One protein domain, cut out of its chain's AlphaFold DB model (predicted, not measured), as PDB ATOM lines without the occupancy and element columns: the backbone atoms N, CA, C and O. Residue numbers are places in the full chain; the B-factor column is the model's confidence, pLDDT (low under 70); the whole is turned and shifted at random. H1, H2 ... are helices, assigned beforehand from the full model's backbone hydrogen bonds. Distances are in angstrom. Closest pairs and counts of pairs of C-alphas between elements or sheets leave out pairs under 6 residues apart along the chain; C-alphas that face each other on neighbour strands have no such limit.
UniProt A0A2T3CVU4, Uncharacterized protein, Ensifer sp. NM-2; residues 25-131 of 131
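Overview. This is residues 25 to 131 of the 131 residues of an uncharacterized protein of Ensifer sp. NM-2 (UniProt A0A2T3CVU4). Three helices, H1, H3 and H5, stand side by side in an elongated bundle, their centres making a triangle, and a fourth, H4, crosses over H1 and H3 on the side away from H5. H5, the longest helix, runs along the long axis; the short H2 sits in the turn between H1 and H3 at one end, and the link of residues 93 to 101 leads from H4 back to the start of H5 at that same end. The printed part has 107 residues with five named helices, H1 to H5 in that order, and no named strand; the class is all helix. The whole is compact, with a radius of gyration of the C-alphas of 14.1 A, and the C-alphas span 46 by 26 by 21 A.

Along the chain. H1, residues 25 to 47, begins at C-alpha 25 at (67.124, -15.305, -38.294) and is 33.1 A long from first to last C-alpha. H2, residues 49 to 52, is 5.5 A long. H3, residues 55 to 70, is 22.3 A long and begins at C-alpha 55 at (102.512, -14.585, -41.807). H4, residues 75 to 92, is 25.8 A long. H5, residues 102 to 130, is 41.9 A long and ends at C-alpha 130 at (68.764, -18.914, -30.229).

Arrangement. H1 is the hub, touching H3, H4 and H5. H1 and H5 touch at a shallow tilt of 17 degrees, opposite ways, their closest C-alphas being those of Ala 27 and Ala 126, 4.7 A apart. H1 and H3 touch at a shallow tilt of 14 degrees, opposite ways; the C-alphas of Ala 45 and Tyr 57 are the closest, 4.8 A. H3 and H5 are close but not clearly touching, the closest C-alphas, of Ser 67 and Gln 120, being 7.2 A apart. H3 and H4 touch at a steep tilt of 50 degrees, opposite ways, with the C-alphas of Glu 65 and Ala 78 closest at 4.6 A. H1 touches H4 with residues 39 to 46 alone, at a steep tilt of 55 degrees, the same way; the closest C-alphas are those of Gly 43 and Ile 89, 5.9 A. H5 touches H2 with residues 102 to 106 alone, the C-alphas of Ala 51 and Asp 102 being closest at 5.6 A. H4 is apart from H2 and from H5. In H1, H3, H4 and H5 every O i to N i+4 pair is within hydrogen-bond range; H2 is too short for such a pair, and its one O i to N i+3 pair is not within range.

Size, cuts and confidence. The two C-alphas farthest apart are those of Pro 98 and Asn 131, 46.7 A, while those of Ala 25 and Asn 131, the first and last printed, are 12.5 A apart. The printed part has no cut and ends at the chain's last residue. The links H1 to H2, H2 to H3 and H3 to H4 are tight; H4 to H5, with 9 residues, is short, and no link is long. The mean pLDDT of the printed part is 92.6, and residues 95 to 100 are under 70.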
ATOM      1  N   ALA A  25      66.821 -16.205 -37.188       92.44
ATOM      2  CA  ALA A  25      67.124 -15.305 -38.294       92.44
ATOM      3  C   ALA A  25      68.282 -14.356 -37.939       92.44
ATOM      4  O   ALA A  25      69.178 -14.124 -38.761       92.44
ATOM      5  N   ALA A  26      68.320 -13.851 -36.702       92.88
ATOM      6  CA  ALA A  26      69.417 -13.025 -36.208       92.88
ATOM      7  C   ALA A  26      70.748 -13.796 -36.153       92.88
ATOM      8  O   ALA A  26      71.768 -13.278 -36.619       92.88
ATOM      9  N   ALA A  27      70.744 -15.040 -35.664       93.25
ATOM     10  CA  ALA A  27      71.925 -15.901 -35.624       93.25
ATOM     11  C   ALA A  27      72.458 -16.207 -37.033       93.25
ATOM     12  O   ALA A  27      73.658 -16.068 -37.283       93.25
ATOM     13  N   GLN A  28      71.578 -16.525 -37.989       94.94
ATOM     14  CA  GLN A  28      71.957 -16.746 -39.390       94.94
ATOM     15  C   GLN A  28      72.548 -15.489 -40.037       94.94
ATOM     16  O   GLN A  28      73.576 -15.558 -40.719       94.94
ATOM     17  N   LYS A  29      71.938 -14.322 -39.802       96.25
ATOM     18  CA  LYS A  29      72.454 -13.040 -40.296       96.25
ATOM     19  C   LYS A  29      73.832 -12.731 -39.711       96.25
ATOM     20  O   LYS A  29      74.729 -12.320 -40.446       96.25
ATOM     21  N   ALA A  30      74.018 -12.950 -38.411       96.56
ATOM     22  CA  ALA A  30      75.296 -12.735 -37.747       96.56
ATOM     23  C   ALA A  30      76.375 -13.712 -38.244       96.56
ATOM     24  O   ALA A  30      77.509 -13.293 -38.471       96.56
ATOM     25  N   ALA A  31      76.018 -14.978 -38.495       97.06
ATOM     26  CA  ALA A  31      76.919 -15.966 -39.089       97.06
ATOM     27  C   ALA A  31      77.382 -15.538 -40.487       97.06
ATOM     28  O   ALA A  31      78.571 -15.601 -40.798       97.06
ATOM     29  N   ARG A  32      76.451 -15.056 -41.320       97.75
ATOM     30  CA  ARG A  32      76.767 -14.549 -42.659       97.75
ATOM     31  C   ARG A  32      77.732 -13.367 -42.601       97.75
ATOM     32  O   ARG A  32      78.753 -13.408 -43.278       97.75
ATOM     33  N   GLN A  33      77.454 -12.374 -41.755       98.38
ATOM     34  CA  GLN A  33      78.339 -11.217 -41.591       98.38
ATOM     35  C   GLN A  33      79.733 -11.629 -41.104       98.38
ATOM     36  O   GLN A  33      80.731 -11.135 -41.612       98.38
ATOM     37  N   MET A  34      79.813 -12.557 -40.147       98.44
ATOM     38  CA  MET A  34      81.088 -13.079 -39.653       98.44
ATOM     39  C   MET A  34      81.920 -13.709 -40.777       98.44
ATOM     40  O   MET A  34      83.118 -13.451 -40.874       98.44
ATOM     41  N   MET A  35      81.295 -14.506 -41.648       98.44
ATOM     42  CA  MET A  35      81.996 -15.110 -42.784       98.44
ATOM     43  C   MET A  35      82.383 -14.081 -43.853       98.44
ATOM     44  O   MET A  35      83.458 -14.197 -44.438       98.44
ATOM     45  N   GLU A  36      81.551 -13.065 -44.090       98.38
ATOM     46  CA  GLU A  36      81.880 -11.946 -44.982       98.38
ATOM     47  C   GLU A  36      83.085 -11.147 -44.453       98.38
ATOM     48  O   GLU A  36      84.031 -10.901 -45.201       98.38
ATOM     49  N   ASP A  37      83.129 -10.833 -43.158       98.62
ATOM     50  CA  ASP A  37      84.267 -10.136 -42.547       98.62
ATOM     51  C   ASP A  37      85.543 -10.992 -42.574       98.62
ATOM     52  O   ASP A  37      86.637 -10.473 -42.806       98.62
ATOM     53  N   ALA A  38      85.420 -12.314 -42.398       98.38
ATOM     54  CA  ALA A  38      86.544 -13.239 -42.507       98.38
ATOM     55  C   ALA A  38      87.108 -13.281 -43.936       98.38
ATOM     56  O   ALA A  38      88.325 -13.246 -44.125       98.38
ATOM     57  N   PHE A  39      86.229 -13.293 -44.946       98.25
ATOM     58  CA  PHE A  39      86.613 -13.177 -46.355       98.25
ATOM     59  C   PHE A  39      87.356 -11.865 -46.629       98.25
ATOM     60  O   PHE A  39      88.415 -11.872 -47.256       98.25
ATOM     61  N   VAL A  40      86.828 -10.740 -46.138       97.75
ATOM     62  CA  VAL A  40      87.442  -9.417 -46.322       97.75
ATOM     63  C   VAL A  40      88.810  -9.346 -45.641       97.75
ATOM     64  O   VAL A  40      89.756  -8.831 -46.237       97.75
ATOM     65  N   TYR A  41      88.949  -9.908 -44.437       98.12
ATOM     66  CA  TYR A  41      90.230  -9.978 -43.737       98.12
ATOM     67  C   TYR A  41      91.276 -10.792 -44.514       98.12
ATOM     68  O   TYR A  41      92.402 -10.325 -44.707       98.12
ATOM     69  N   LEU A  42      90.902 -11.966 -45.036       97.50
ATOM     70  CA  LEU A  42      91.782 -12.762 -45.897       97.50
ATOM     71  C   LEU A  42      92.158 -12.010 -47.181       97.50
ATOM     72  O   LEU A  42      93.317 -12.041 -47.594       97.50
ATOM     73  N   GLY A  43      91.208 -11.288 -47.780       95.19
ATOM     74  CA  GLY A  43      91.445 -10.451 -48.956       95.19
ATOM     75  C   GLY A  43      92.468  -9.347 -48.694       95.19
ATOM     76  O   GLY A  43      93.417  -9.192 -49.463       95.19
ATOM     77  N   ALA A  44      92.324  -8.625 -47.580       94.00
ATOM     78  CA  ALA A  44      93.280  -7.601 -47.164       94.00
ATOM     79  C   ALA A  44      94.680  -8.194 -46.946       94.00
ATOM     80  O   ALA A  44      95.665  -7.663 -47.459       94.00
ATOM     81  N   ALA A  45      94.772  -9.331 -46.253       94.44
ATOM     82  CA  ALA A  45      96.046  -9.995 -46.000       94.44
ATOM     83  C   ALA A  45      96.711 -10.523 -47.286       94.44
ATOM     84  O   ALA A  45      97.928 -10.431 -47.421       94.44
ATOM     85  N   TYR A  46      95.932 -11.021 -48.254       93.25
ATOM     86  CA  TYR A  46      96.437 -11.424 -49.571       93.25
ATOM     87  C   TYR A  46      97.018 -10.242 -50.354       93.25
ATOM     88  O   TYR A  46      98.121 -10.334 -50.894       93.25
ATOM     89  N   LEU A  47      96.298  -9.118 -50.396       91.50
ATOM     90  CA  LEU A  47      96.745  -7.916 -51.103       91.50
ATOM     91  C   LEU A  47      97.995  -7.293 -50.469       91.50
ATOM     92  O   LEU A  47      98.802  -6.698 -51.177       91.50
ATOM     93  N   CYS A  48      98.169  -7.462 -49.159       90.88
ATOM     94  CA  CYS A  48      99.299  -6.937 -48.395       90.88
ATOM     95  C   CYS A  48     100.444  -7.935 -48.185       90.88
ATOM     96  O   CYS A  48     101.419  -7.609 -47.505       90.88
ATOM     97  N   GLN A  49     100.356  -9.130 -48.773       90.06
ATOM     98  CA  GLN A  49     101.328 -10.207 -48.579       90.06
ATOM     99  C   GLN A  49     102.754  -9.799 -48.978       90.06
ATOM    100  O   GLN A  49     103.712 -10.208 -48.326       90.06
ATOM    101  N   ASP A  50     102.900  -8.996 -50.033       87.75
ATOM    102  CA  ASP A  50     104.213  -8.587 -50.544       87.75
ATOM    103  C   ASP A  50     104.845  -7.469 -49.691       87.75
ATOM    104  O   ASP A  50     106.065  -7.345 -49.662       87.75
ATOM    105  N   ALA A  51     104.027  -6.689 -48.971       87.75
ATOM    106  CA  ALA A  51     104.472  -5.591 -48.106       87.75
ATOM    107  C   ALA A  51     104.792  -6.064 -46.676       87.75
ATOM    108  O   ALA A  51     105.805  -5.694 -46.096       87.75
ATOM    109  N   LEU A  52     103.938  -6.917 -46.101       86.19
ATOM    110  CA  LEU A  52     104.018  -7.319 -44.688       86.19
ATOM    111  C   LEU A  52     104.447  -8.777 -44.480       86.19
ATOM    112  O   LEU A  52     104.538  -9.251 -43.347       86.19
ATOM    113  N   GLY A  53     104.698  -9.504 -45.566       87.00
ATOM    114  CA  GLY A  53     105.053 -10.917 -45.536       87.00
ATOM    115  C   GLY A  53     103.852 -11.862 -45.432       87.00
ATOM    116  O   GLY A  53     102.685 -11.481 -45.333       87.00
ATOM    117  N   THR A  54     104.148 -13.163 -45.474       91.81
ATOM    118  CA  THR A  54     103.139 -14.231 -45.598       91.81
ATOM    119  C   THR A  54     102.467 -14.622 -44.283       91.81
ATOM    120  O   THR A  54     101.412 -15.256 -44.302       91.81
ATOM    121  N   SER A  55     103.029 -14.234 -43.137       93.88
ATOM    122  CA  SER A  55     102.512 -14.585 -41.807       93.88
ATOM    123  C   SER A  55     101.086 -14.073 -41.587       93.88
ATOM    124  O   SER A  55     100.222 -14.826 -41.137       93.88
ATOM    125  N   HIS A  56     100.805 -12.826 -41.972       93.44
ATOM    126  CA  HIS A  56      99.471 -12.237 -41.857       93.44
ATOM    127  C   HIS A  56      98.439 -12.932 -42.748       93.44
ATOM    128  O   HIS A  56      97.287 -13.083 -42.346       93.44
ATOM    129  N   TYR A  57      98.852 -13.394 -43.928       94.88
ATOM    130  CA  TYR A  57      97.994 -14.165 -44.823       94.88
ATOM    131  C   TYR A  57      97.591 -15.507 -44.196       94.88
ATOM    132  O   TYR A  57      96.403 -15.823 -44.145       94.88
ATOM    133  N   TYR A  58      98.541 -16.263 -43.636       96.94
ATOM    134  CA  TYR A  58      98.223 -17.523 -42.954       96.94
ATOM    135  C   TYR A  58      97.388 -17.313 -41.685       96.94
ATOM    136  O   TYR A  58      96.479 -18.098 -41.416       96.94
ATOM    137  N   ALA A  59      97.632 -16.230 -40.941       97.00
ATOM    138  CA  ALA A  59      96.794 -15.858 -39.804       97.00
ATOM    139  C   ALA A  59      95.345 -15.564 -40.232       97.00
ATOM    140  O   ALA A  59      94.405 -16.041 -39.596       97.00
ATOM    141  N   ALA A  60      95.149 -14.833 -41.334       97.56
ATOM    142  CA  ALA A  60      93.820 -14.550 -41.866       97.56
ATOM    143  C   ALA A  60      93.126 -15.805 -42.409       97.56
ATOM    144  O   ALA A  60      91.933 -15.995 -42.177       97.56
ATOM    145  N   ARG A  61      93.875 -16.707 -43.051       98.25
ATOM    146  CA  ARG A  61      93.355 -18.005 -43.492       98.25
ATOM    147  C   ARG A  61      92.867 -18.834 -42.306       98.25
ATOM    148  O   ARG A  61      91.733 -19.303 -42.315       98.25
ATOM    149  N   SER A  62      93.675 -18.934 -41.252       98.25
ATOM    150  CA  SER A  62      93.274 -19.610 -40.016       98.25
ATOM    151  C   SER A  62      92.031 -18.960 -39.394       98.25
ATOM    152  O   SER A  62      91.141 -19.657 -38.915       98.25
ATOM    153  N   ALA A  63      91.897 -17.632 -39.464       98.06
ATOM    154  CA  ALA A  63      90.712 -16.936 -38.968       98.06
ATOM    155  C   ALA A  63      89.429 -17.278 -39.754       98.06
ATOM    156  O   ALA A  63      88.357 -17.349 -39.147       98.06
ATOM    157  N   VAL A  64      89.519 -17.540 -41.064       98.62
ATOM    158  CA  VAL A  64      88.394 -18.069 -41.860       98.62
ATOM    159  C   VAL A  64      88.005 -19.462 -41.375       98.62
ATOM    160  O   VAL A  64      86.832 -19.694 -41.085       98.62
ATOM    161  N   GLU A  65      88.980 -20.360 -41.217       98.56
ATOM    162  CA  GLU A  65      88.744 -21.728 -40.737       98.56
ATOM    163  C   GLU A  65      88.074 -21.718 -39.352       98.56
ATOM    164  O   GLU A  65      87.032 -22.341 -39.148       98.56
ATOM    165  N   GLN A  66      88.603 -20.931 -38.411       98.31
ATOM    166  CA  GLN A  66      88.037 -20.806 -37.065       98.31
ATOM    167  C   GLN A  66      86.634 -20.196 -37.066       98.31
ATOM    168  O   GLN A  66      85.788 -20.600 -36.269       98.31
ATOM    169  N   SER A  67      86.353 -19.249 -37.964       98.25
ATOM    170  CA  SER A  67      85.014 -18.662 -38.092       98.25
ATOM    171  C   SER A  67      84.011 -19.677 -38.645       98.25
ATOM    172  O   SER A  67      82.891 -19.765 -38.146       98.25
ATOM    173  N   ALA A  68      84.422 -20.507 -39.607       98.12
ATOM    174  CA  ALA A  68      83.592 -21.592 -40.119       98.12
ATOM    175  C   ALA A  68      83.299 -22.646 -39.034       98.12
ATOM    176  O   ALA A  68      82.143 -23.038 -38.862       98.12
ATOM    177  N   ILE A  69      84.314 -23.053 -38.261       98.06
ATOM    178  CA  ILE A  69      84.154 -23.982 -37.127       98.06
ATOM    179  C   ILE A  69      83.217 -23.387 -36.073       98.06
ATOM    180  O   ILE A  69      82.294 -24.058 -35.614       98.06
ATOM    181  N   LEU A  70      83.402 -22.111 -35.723       95.69
ATOM    182  CA  LEU A  70      82.522 -21.404 -34.794       95.69
ATOM    183  C   LEU A  70      81.068 -21.402 -35.290       95.69
ATOM    184  O   LEU A  70      80.154 -21.594 -34.489       95.69
ATOM    185  N   GLY A  71      80.868 -21.245 -36.601       94.50
ATOM    186  CA  GLY A  71      79.582 -21.366 -37.293       94.50
ATOM    187  C   GLY A  71      79.039 -22.796 -37.428       94.50
ATOM    188  O   GLY A  71      78.040 -22.993 -38.117       94.50
ATOM    189  N   GLY A  72      79.674 -23.792 -36.801       95.12
ATOM    190  CA  GLY A  72      79.206 -25.180 -36.747       95.12
ATOM    191  C   GLY A  72      79.706 -26.082 -37.876       95.12
ATOM    192  O   GLY A  72      79.167 -27.172 -38.061       95.12
ATOM    193  N   LYS A  73      80.707 -25.658 -38.660       97.38
ATOM    194  CA  LYS A  73      81.325 -26.512 -39.686       97.38
ATOM    195  C   LYS A  73      82.332 -27.487 -39.080       97.38
ATOM    196  O   LYS A  73      82.958 -27.205 -38.060       97.38
ATOM    197  N   SER A  74      82.507 -28.633 -39.737       98.12
ATOM    198  CA  SER A  74      83.591 -29.558 -39.401       98.12
ATOM    199  C   SER A  74      84.953 -28.936 -39.736       98.12
ATOM    200  O   SER A  74      85.037 -27.988 -40.519       98.12
ATOM    201  N   GLN A  75      86.038 -29.484 -39.180       97.56
ATOM    202  CA  GLN A  75      87.393 -29.022 -39.515       97.56
ATOM    203  C   GLN A  75      87.689 -29.179 -41.014       97.56
ATOM    204  O   GLN A  75      88.234 -28.269 -41.631       97.56
ATOM    205  N   THR A  76      87.270 -30.296 -41.617       98.31
ATOM    206  CA  THR A  76      87.442 -30.544 -43.055       98.31
ATOM    207  C   THR A  76      86.694 -29.511 -43.893       98.31
ATOM    208  O   THR A  76      87.277 -28.917 -44.798       98.31
ATOM    209  N   ASP A  77      85.428 -29.235 -43.563       98.19
ATOM    210  CA  ASP A  77      84.637 -28.230 -44.282       98.19
ATOM    211  C   ASP A  77      85.221 -26.824 -44.116       98.19
ATOM    212  O   ASP A  77      85.204 -26.031 -45.052       98.19
ATOM    213  N   ALA A  78      85.754 -26.506 -42.935       98.31
ATOM    214  CA  ALA A  78      86.378 -25.219 -42.662       98.31
ATOM    215  C   ALA A  78      87.617 -24.974 -43.540       98.31
ATOM    216  O   ALA A  78      87.768 -23.875 -44.077       98.31
ATOM    217  N   VAL A  79      88.453 -25.999 -43.745       98.38
ATOM    218  CA  VAL A  79      89.598 -25.936 -44.672       98.38
ATOM    219  C   VAL A  79      89.123 -25.723 -46.109       98.38
ATOM    220  O   VAL A  79      89.647 -24.846 -46.795       98.38
ATOM    221  N   ILE A  80      88.096 -26.459 -46.550       98.44
ATOM    222  CA  ILE A  80      87.521 -26.314 -47.900       98.44
ATOM    223  C   ILE A  80      86.988 -24.890 -48.114       98.44
ATOM    224  O   ILE A  80      87.270 -24.268 -49.137       98.44
ATOM    225  N   ILE A  81      86.274 -24.335 -47.132       98.38
ATOM    226  CA  ILE A  81      85.765 -22.957 -47.184       98.38
ATOM    227  C   ILE A  81      86.918 -21.952 -47.300       98.38
ATOM    228  O   ILE A  81      86.845 -21.028 -48.112       98.38
ATOM    229  N   ALA A  82      87.985 -22.127 -46.517       98.19
ATOM    230  CA  ALA A  82      89.154 -21.257 -46.586       98.19
ATOM    231  C   ALA A  82      89.857 -21.337 -47.953       98.19
ATOM    232  O   ALA A  82      90.250 -20.302 -48.496       98.19
ATOM    233  N   ASP A  83      89.958 -22.530 -48.544       98.38
ATOM    234  CA  ASP A  83      90.477 -22.723 -49.903       98.38
ATOM    235  C   ASP A  83      89.609 -22.046 -50.964       98.38
ATOM    236  O   ASP A  83      90.130 -21.416 -51.885       98.38
ATOM    237  N   ASP A  84      88.288 -22.146 -50.855       98.31
ATOM    238  CA  ASP A  84      87.375 -21.531 -51.814       98.31
ATOM    239  C   ASP A  84      87.391 -20.003 -51.720       98.31
ATOM    240  O   ASP A  84      87.363 -19.310 -52.746       98.31
ATOM    241  N   PHE A  85      87.518 -19.462 -50.507       98.19
ATOM    242  CA  PHE A  85      87.732 -18.034 -50.292       98.19
ATOM    243  C   PHE A  85      89.057 -17.577 -50.901       98.19
ATOM    244  O   PHE A  85      89.073 -16.582 -51.629       98.19
ATOM    245  N   ASP A  86      90.146 -18.315 -50.679       96.44
ATOM    246  CA  ASP A  86      91.453 -18.005 -51.258       96.44
ATOM    247  C   ASP A  86      91.427 -18.023 -52.795       96.44
ATOM    248  O   ASP A  86      91.838 -17.057 -53.442       96.44
ATOM    249  N   LYS A  87      90.861 -19.078 -53.396       97.19
ATOM    250  CA  LYS A  87      90.680 -19.173 -54.855       97.19
ATOM    251  C   LYS A  87      89.889 -17.985 -55.390       97.19
ATOM    252  O   LYS A  87      90.272 -17.399 -56.404       97.19
ATOM    253  N   LYS A  88      88.797 -17.612 -54.711       96.38
ATOM    254  CA  LYS A  88      87.987 -16.448 -55.079       96.38
ATOM    255  C   LYS A  88      88.806 -15.160 -55.013       96.38
ATOM    256  O   LYS A  88      88.806 -14.409 -55.982       96.38
ATOM    257  N   ILE A  89      89.531 -14.918 -53.923       94.56
ATOM    258  CA  ILE A  89      90.355 -13.712 -53.748       94.56
ATOM    259  C   ILE A  89      91.409 -13.612 -54.847       94.56
ATOM    260  O   ILE A  89      91.533 -12.557 -55.466       94.56
ATOM    261  N   ARG A  90      92.130 -14.700 -55.132       91.88
ATOM    262  CA  ARG A  90      93.161 -14.739 -56.181       91.88
ATOM    263  C   ARG A  90      92.587 -14.491 -57.569       91.88
ATOM    264  O   ARG A  90      93.171 -13.741 -58.347       91.88
ATOM    265  N   ARG A  91      91.434 -15.093 -57.876       93.06
ATOM    266  CA  ARG A  91      90.734 -14.885 -59.148       93.06
ATOM    267  C   ARG A  91      90.288 -13.434 -59.310       93.06
ATOM    268  O   ARG A  91      90.433 -12.887 -60.399       93.06
ATOM    269  N   ASP A  92      89.755 -12.834 -58.251       90.75
ATOM    270  CA  ASP A  92      89.221 -11.473 -58.282       90.75
ATOM    271  C   ASP A  92      90.356 -10.416 -58.218       90.75
ATOM    272  O   ASP A  92      90.174  -9.286 -58.658       90.75
ATOM    273  N   ASN A  93      91.551 -10.793 -57.738       84.06
ATOM    274  CA  ASN A  93      92.723  -9.923 -57.568       84.06
ATOM    275  C   ASN A  93      93.968 -10.491 -58.278       84.06
ATOM    276  O   ASN A  93      95.017 -10.708 -57.663       84.06
ATOM    277  N   GLN A  94      93.860 -10.734 -59.591       73.44
ATOM    278  CA  GLN A  94      94.955 -11.299 -60.402       73.44
ATOM    279  C   GLN A  94      96.212 -10.422 -60.422       73.44
ATOM    280  O   GLN A  94      97.320 -10.919 -60.606       73.44
ATOM    281  N   LYS A  95      96.047  -9.111 -60.224       66.62
ATOM    282  CA  LYS A  95      97.143  -8.166 -60.016       66.62
ATOM    283  C   LYS A  95      97.130  -7.780 -58.543       66.62
ATOM    284  O   LYS A  95      96.209  -7.093 -58.105       66.62
ATOM    285  N   LYS A  96      98.128  -8.242 -57.784       63.34
ATOM    286  CA  LYS A  96      98.345  -7.767 -56.413       63.34
ATOM    287  C   LYS A  96      98.513  -6.247 -56.457       63.34
ATOM    288  O   LYS A  96      99.135  -5.729 -57.388       63.34
ATOM    289  N   ALA A  97      97.891  -5.542 -55.512       56.03
ATOM    290  CA  ALA A  97      97.982  -4.088 -55.444       56.03
ATOM    291  C   ALA A  97      99.466  -3.670 -55.472       56.03
ATOM    292  O   ALA A  97     100.286  -4.357 -54.857       56.03
ATOM    293  N   PRO A  98      99.840  -2.592 -56.191       54.88
ATOM    294  CA  PRO A  98     101.210  -2.090 -56.148       54.88
ATOM    295  C   PRO A  98     101.579  -1.876 -54.685       54.88
ATOM    296  O   PRO A  98     100.773  -1.259 -53.988       54.88
ATOM    297  N   ALA A  99     102.724  -2.436 -54.257       55.78
ATOM    298  CA  ALA A  99     103.190  -2.519 -52.870       55.78
ATOM    299  C   ALA A  99     102.703  -1.314 -52.061       55.78
ATOM    300  O   ALA A  99     103.256  -0.213 -52.139       55.78
ATOM    301  N   ALA A 100     101.561  -1.484 -51.396       56.88
ATOM    302  CA  ALA A 100     100.942  -0.389 -50.689       56.88
ATOM    303  C   ALA A 100     101.844  -0.115 -49.494       56.88
ATOM    304  O   ALA A 100     102.122  -1.040 -48.741       56.88
ATOM    305  N   ASN A 101     102.293   1.140 -49.375       78.12
ATOM    306  CA  ASN A 101     102.978   1.708 -48.213       78.12
ATOM    307  C   ASN A 101     102.606   0.920 -46.947       78.12
ATOM    308  O   ASN A 101     101.431   0.941 -46.573       78.12
ATOM    309  N   ASP A 102     103.573   0.206 -46.363       83.31
ATOM    310  CA  ASP A 102     103.388  -0.820 -45.328       83.31
ATOM    311  C   ASP A 102     102.391  -0.404 -44.239       83.31
ATOM    312  O   ASP A 102     101.569  -1.209 -43.802       83.31
ATOM    313  N   GLN A 103     102.379   0.884 -43.878       89.06
ATOM    314  CA  GLN A 103     101.426   1.456 -42.930       89.06
ATOM    315  C   GLN A 103      99.961   1.273 -43.355       89.06
ATOM    316  O   GLN A 103      99.148   0.805 -42.566       89.06
ATOM    317  N   LYS A 104      99.608   1.581 -44.609       89.12
ATOM    318  CA  LYS A 104      98.240   1.383 -45.126       89.12
ATOM    319  C   LYS A 104      97.841  -0.087 -45.095       89.12
ATOM    320  O   LYS A 104      96.676  -0.410 -44.868       89.12
ATOM    321  N   CYS A 105      98.803  -0.971 -45.342       90.81
ATOM    322  CA  CYS A 105      98.582  -2.402 -45.250       90.81
ATOM    323  C   CYS A 105      98.332  -2.849 -43.808       90.81
ATOM    324  O   CYS A 105      97.380  -3.591 -43.566       90.81
ATOM    325  N   LEU A 106      99.111  -2.347 -42.845       92.00
ATOM    326  CA  LEU A 106      98.893  -2.621 -41.425       92.00
ATOM    327  C   LEU A 106      97.528  -2.102 -40.970       92.00
ATOM    328  O   LEU A 106      96.769  -2.857 -40.366       92.00
ATOM    329  N   ASP A 107      97.176  -0.866 -41.325       93.81
ATOM    330  CA  ASP A 107      95.889  -0.258 -40.975       93.81
ATOM    331  C   ASP A 107      94.712  -1.074 -41.537       93.81
ATOM    332  O   ASP A 107      93.745  -1.353 -40.826       93.81
ATOM    333  N   SER A 108      94.811  -1.524 -42.793       92.81
ATOM    334  CA  SER A 108      93.789  -2.355 -43.448       92.81
ATOM    335  C   SER A 108      93.627  -3.723 -42.775       92.81
ATOM    336  O   SER A 108      92.509  -4.158 -42.483       92.81
ATOM    337  N   ILE A 109      94.741  -4.394 -42.463       94.38
ATOM    338  CA  ILE A 109      94.748  -5.677 -41.748       94.38
ATOM    339  C   ILE A 109      94.142  -5.518 -40.353       94.38
ATOM    340  O   ILE A 109      93.313  -6.335 -39.954       94.38
ATOM    341  N   LEU A 110      94.510  -4.472 -39.612       95.81
ATOM    342  CA  LEU A 110      93.991  -4.218 -38.267       95.81
ATOM    343  C   LEU A 110      92.494  -3.898 -38.280       95.81
ATOM    344  O   LEU A 110      91.747  -4.431 -37.454       95.81
ATOM    345  N   ALA A 111      92.043  -3.069 -39.222       97.62
ATOM    346  CA  ALA A 111      90.636  -2.717 -39.364       97.62
ATOM    347  C   ALA A 111      89.782  -3.955 -39.669       97.62
ATOM    348  O   ALA A 111      88.807  -4.231 -38.970       97.62
ATOM    349  N   THR A 112      90.183  -4.748 -40.663       97.56
ATOM    350  CA  THR A 112      89.437  -5.946 -41.081       97.56
ATOM    351  C   THR A 112      89.491  -7.067 -40.039       97.56
ATOM    352  O   THR A 112      88.464  -7.689 -39.762       97.56
ATOM    353  N   GLN A 113      90.629  -7.259 -39.360       97.69
ATOM    354  CA  GLN A 113      90.733  -8.163 -38.211       97.69
ATOM    355  C   GLN A 113      89.805  -7.736 -37.063       97.69
ATOM    356  O   GLN A 113      89.181  -8.579 -36.416       97.69
ATOM    357  N   THR A 114      89.707  -6.432 -36.790       98.31
ATOM    358  CA  THR A 114      88.829  -5.898 -35.740       98.31
ATOM    359  C   THR A 114      87.361  -6.113 -36.085       98.31
ATOM    360  O   THR A 114      86.613  -6.601 -35.236       98.31
ATOM    361  N   SER A 115      86.957  -5.838 -37.330       98.31
ATOM    362  CA  SER A 115      85.601  -6.126 -37.813       98.31
ATOM    363  C   SER A 115      85.236  -7.595 -37.618       98.31
ATOM    364  O   SER A 115      84.195  -7.883 -37.029       98.31
ATOM    365  N   LEU A 116      86.139  -8.516 -37.983       98.56
ATOM    366  CA  LEU A 116      85.935  -9.947 -37.770       98.56
ATOM    367  C   LEU A 116      85.751 -10.302 -36.287       98.56
ATOM    368  O   LEU A 116      84.848 -11.057 -35.936       98.56
ATOM    369  N   ARG A 117      86.571  -9.753 -35.382       98.19
ATOM    370  CA  ARG A 117      86.407 -10.006 -33.935       98.19
ATOM    371  C   ARG A 117      85.045  -9.534 -33.428       98.19
ATOM    372  O   ARG A 117      84.412 -10.223 -32.628       98.19
ATOM    373  N   VAL A 118      84.586  -8.375 -33.898       98.31
ATOM    374  CA  VAL A 118      83.276  -7.826 -33.531       98.31
ATOM    375  C   VAL A 118      82.147  -8.710 -34.062       98.31
ATOM    376  O   VAL A 118      81.220  -9.017 -33.311       98.31
ATOM    377  N   SER A 119      82.202  -9.159 -35.318       98.00
ATOM    378  CA  SER A 119      81.163 -10.033 -35.875       98.00
ATOM    379  C   SER A 119      81.177 -11.438 -35.279       98.00
ATOM    380  O   SER A 119      80.103 -11.981 -35.031       98.00
ATOM    381  N   GLN A 120      82.342 -11.987 -34.918       98.25
ATOM    382  CA  GLN A 120      82.436 -13.220 -34.126       98.25
ATOM    383  C   GLN A 120      81.740 -13.082 -32.766       98.25
ATOM    384  O   GLN A 120      81.009 -13.983 -32.353       98.25
ATOM    385  N   ALA A 121      81.938 -11.961 -32.064       97.62
ATOM    386  CA  ALA A 121      81.268 -11.701 -30.791       97.62
ATOM    387  C   ALA A 121      79.745 -11.566 -30.965       97.62
ATOM    388  O   ALA A 121      78.987 -12.176 -30.211       97.62
ATOM    389  N   ARG A 122      79.295 -10.839 -31.998       97.19
ATOM    390  CA  ARG A 122      77.867 -10.713 -32.341       97.19
ATOM    391  C   ARG A 122      77.239 -12.057 -32.687       97.19
ATOM    392  O   ARG A 122      76.130 -12.333 -32.245       97.19
ATOM    393  N   PHE A 123      77.938 -12.894 -33.451       97.38
ATOM    394  CA  PHE A 123      77.455 -14.229 -33.783       97.38
ATOM    395  C   PHE A 123      77.336 -15.109 -32.541       97.38
ATOM    396  O   PHE A 123      76.296 -15.729 -32.361       97.38
ATOM    397  N   LYS A 124      78.340 -15.115 -31.654       95.44
ATOM    398  CA  LYS A 124      78.254 -15.841 -30.376       95.44
ATOM    399  C   LYS A 124      77.034 -15.401 -29.571       95.44
ATOM    400  O   LYS A 124      76.226 -16.243 -29.213       95.44
ATOM    401  N   GLN A 125      76.847 -14.093 -29.390       94.81
ATOM    402  CA  GLN A 125      75.693 -13.555 -28.669       94.81
ATOM    403  C   GLN A 125      74.356 -13.960 -29.310       94.81
ATOM    404  O   GLN A 125      73.438 -14.357 -28.603       94.81
ATOM    405  N   ALA A 126      74.240 -13.864 -30.637       93.19
ATOM    406  CA  ALA A 126      73.011 -14.215 -31.346       93.19
ATOM    407  C   ALA A 126      72.723 -15.723 -31.294       93.19
ATOM    408  O   ALA A 126      71.583 -16.122 -31.099       93.19
ATOM    409  N   ARG A 127      73.759 -16.556 -31.428       92.44
ATOM    410  CA  ARG A 127      73.659 -18.013 -31.314       92.44
ATOM    411  C   ARG A 127      73.261 -18.432 -29.903       92.44
ATOM    412  O   ARG A 127      72.443 -19.323 -29.747       92.44
ATOM    413  N   ASP A 128      73.834 -17.809 -28.880       91.38
ATOM    414  CA  ASP A 128      73.517 -18.131 -27.486       91.38
ATOM    415  C   ASP A 128      72.092 -17.678 -27.104       91.38
ATOM    416  O   ASP A 128      71.522 -18.226 -26.174       91.38
ATOM    417  N   ALA A 129      71.507 -16.716 -27.829       89.06
ATOM    418  CA  ALA A 129      70.106 -16.312 -27.676       89.06
ATOM    419  C   ALA A 129      69.105 -17.195 -28.453       89.06
ATOM    420  O   ALA A 129      67.914 -17.133 -28.168       89.06
ATOM    421  N   ASP A 130      69.572 -17.961 -29.445       85.94
ATOM    422  CA  ASP A 130      68.764 -18.914 -30.229       85.94
ATOM    423  C   ASP A 130      68.698 -20.319 -29.597       85.94
ATOM    424  O   ASP A 130      67.841 -21.121 -29.964       85.94
ATOM    425  N   ASN A 131      69.620 -20.628 -28.676       72.75
ATOM    426  CA  ASN A 131      69.686 -21.901 -27.945       72.75
ATOM    427  C   ASN A 131      68.931 -21.833 -26.614       72.75
ATOM    428  O   ASN A 131      68.355 -22.878 -26.231       72.75
TER     429      ASN A 131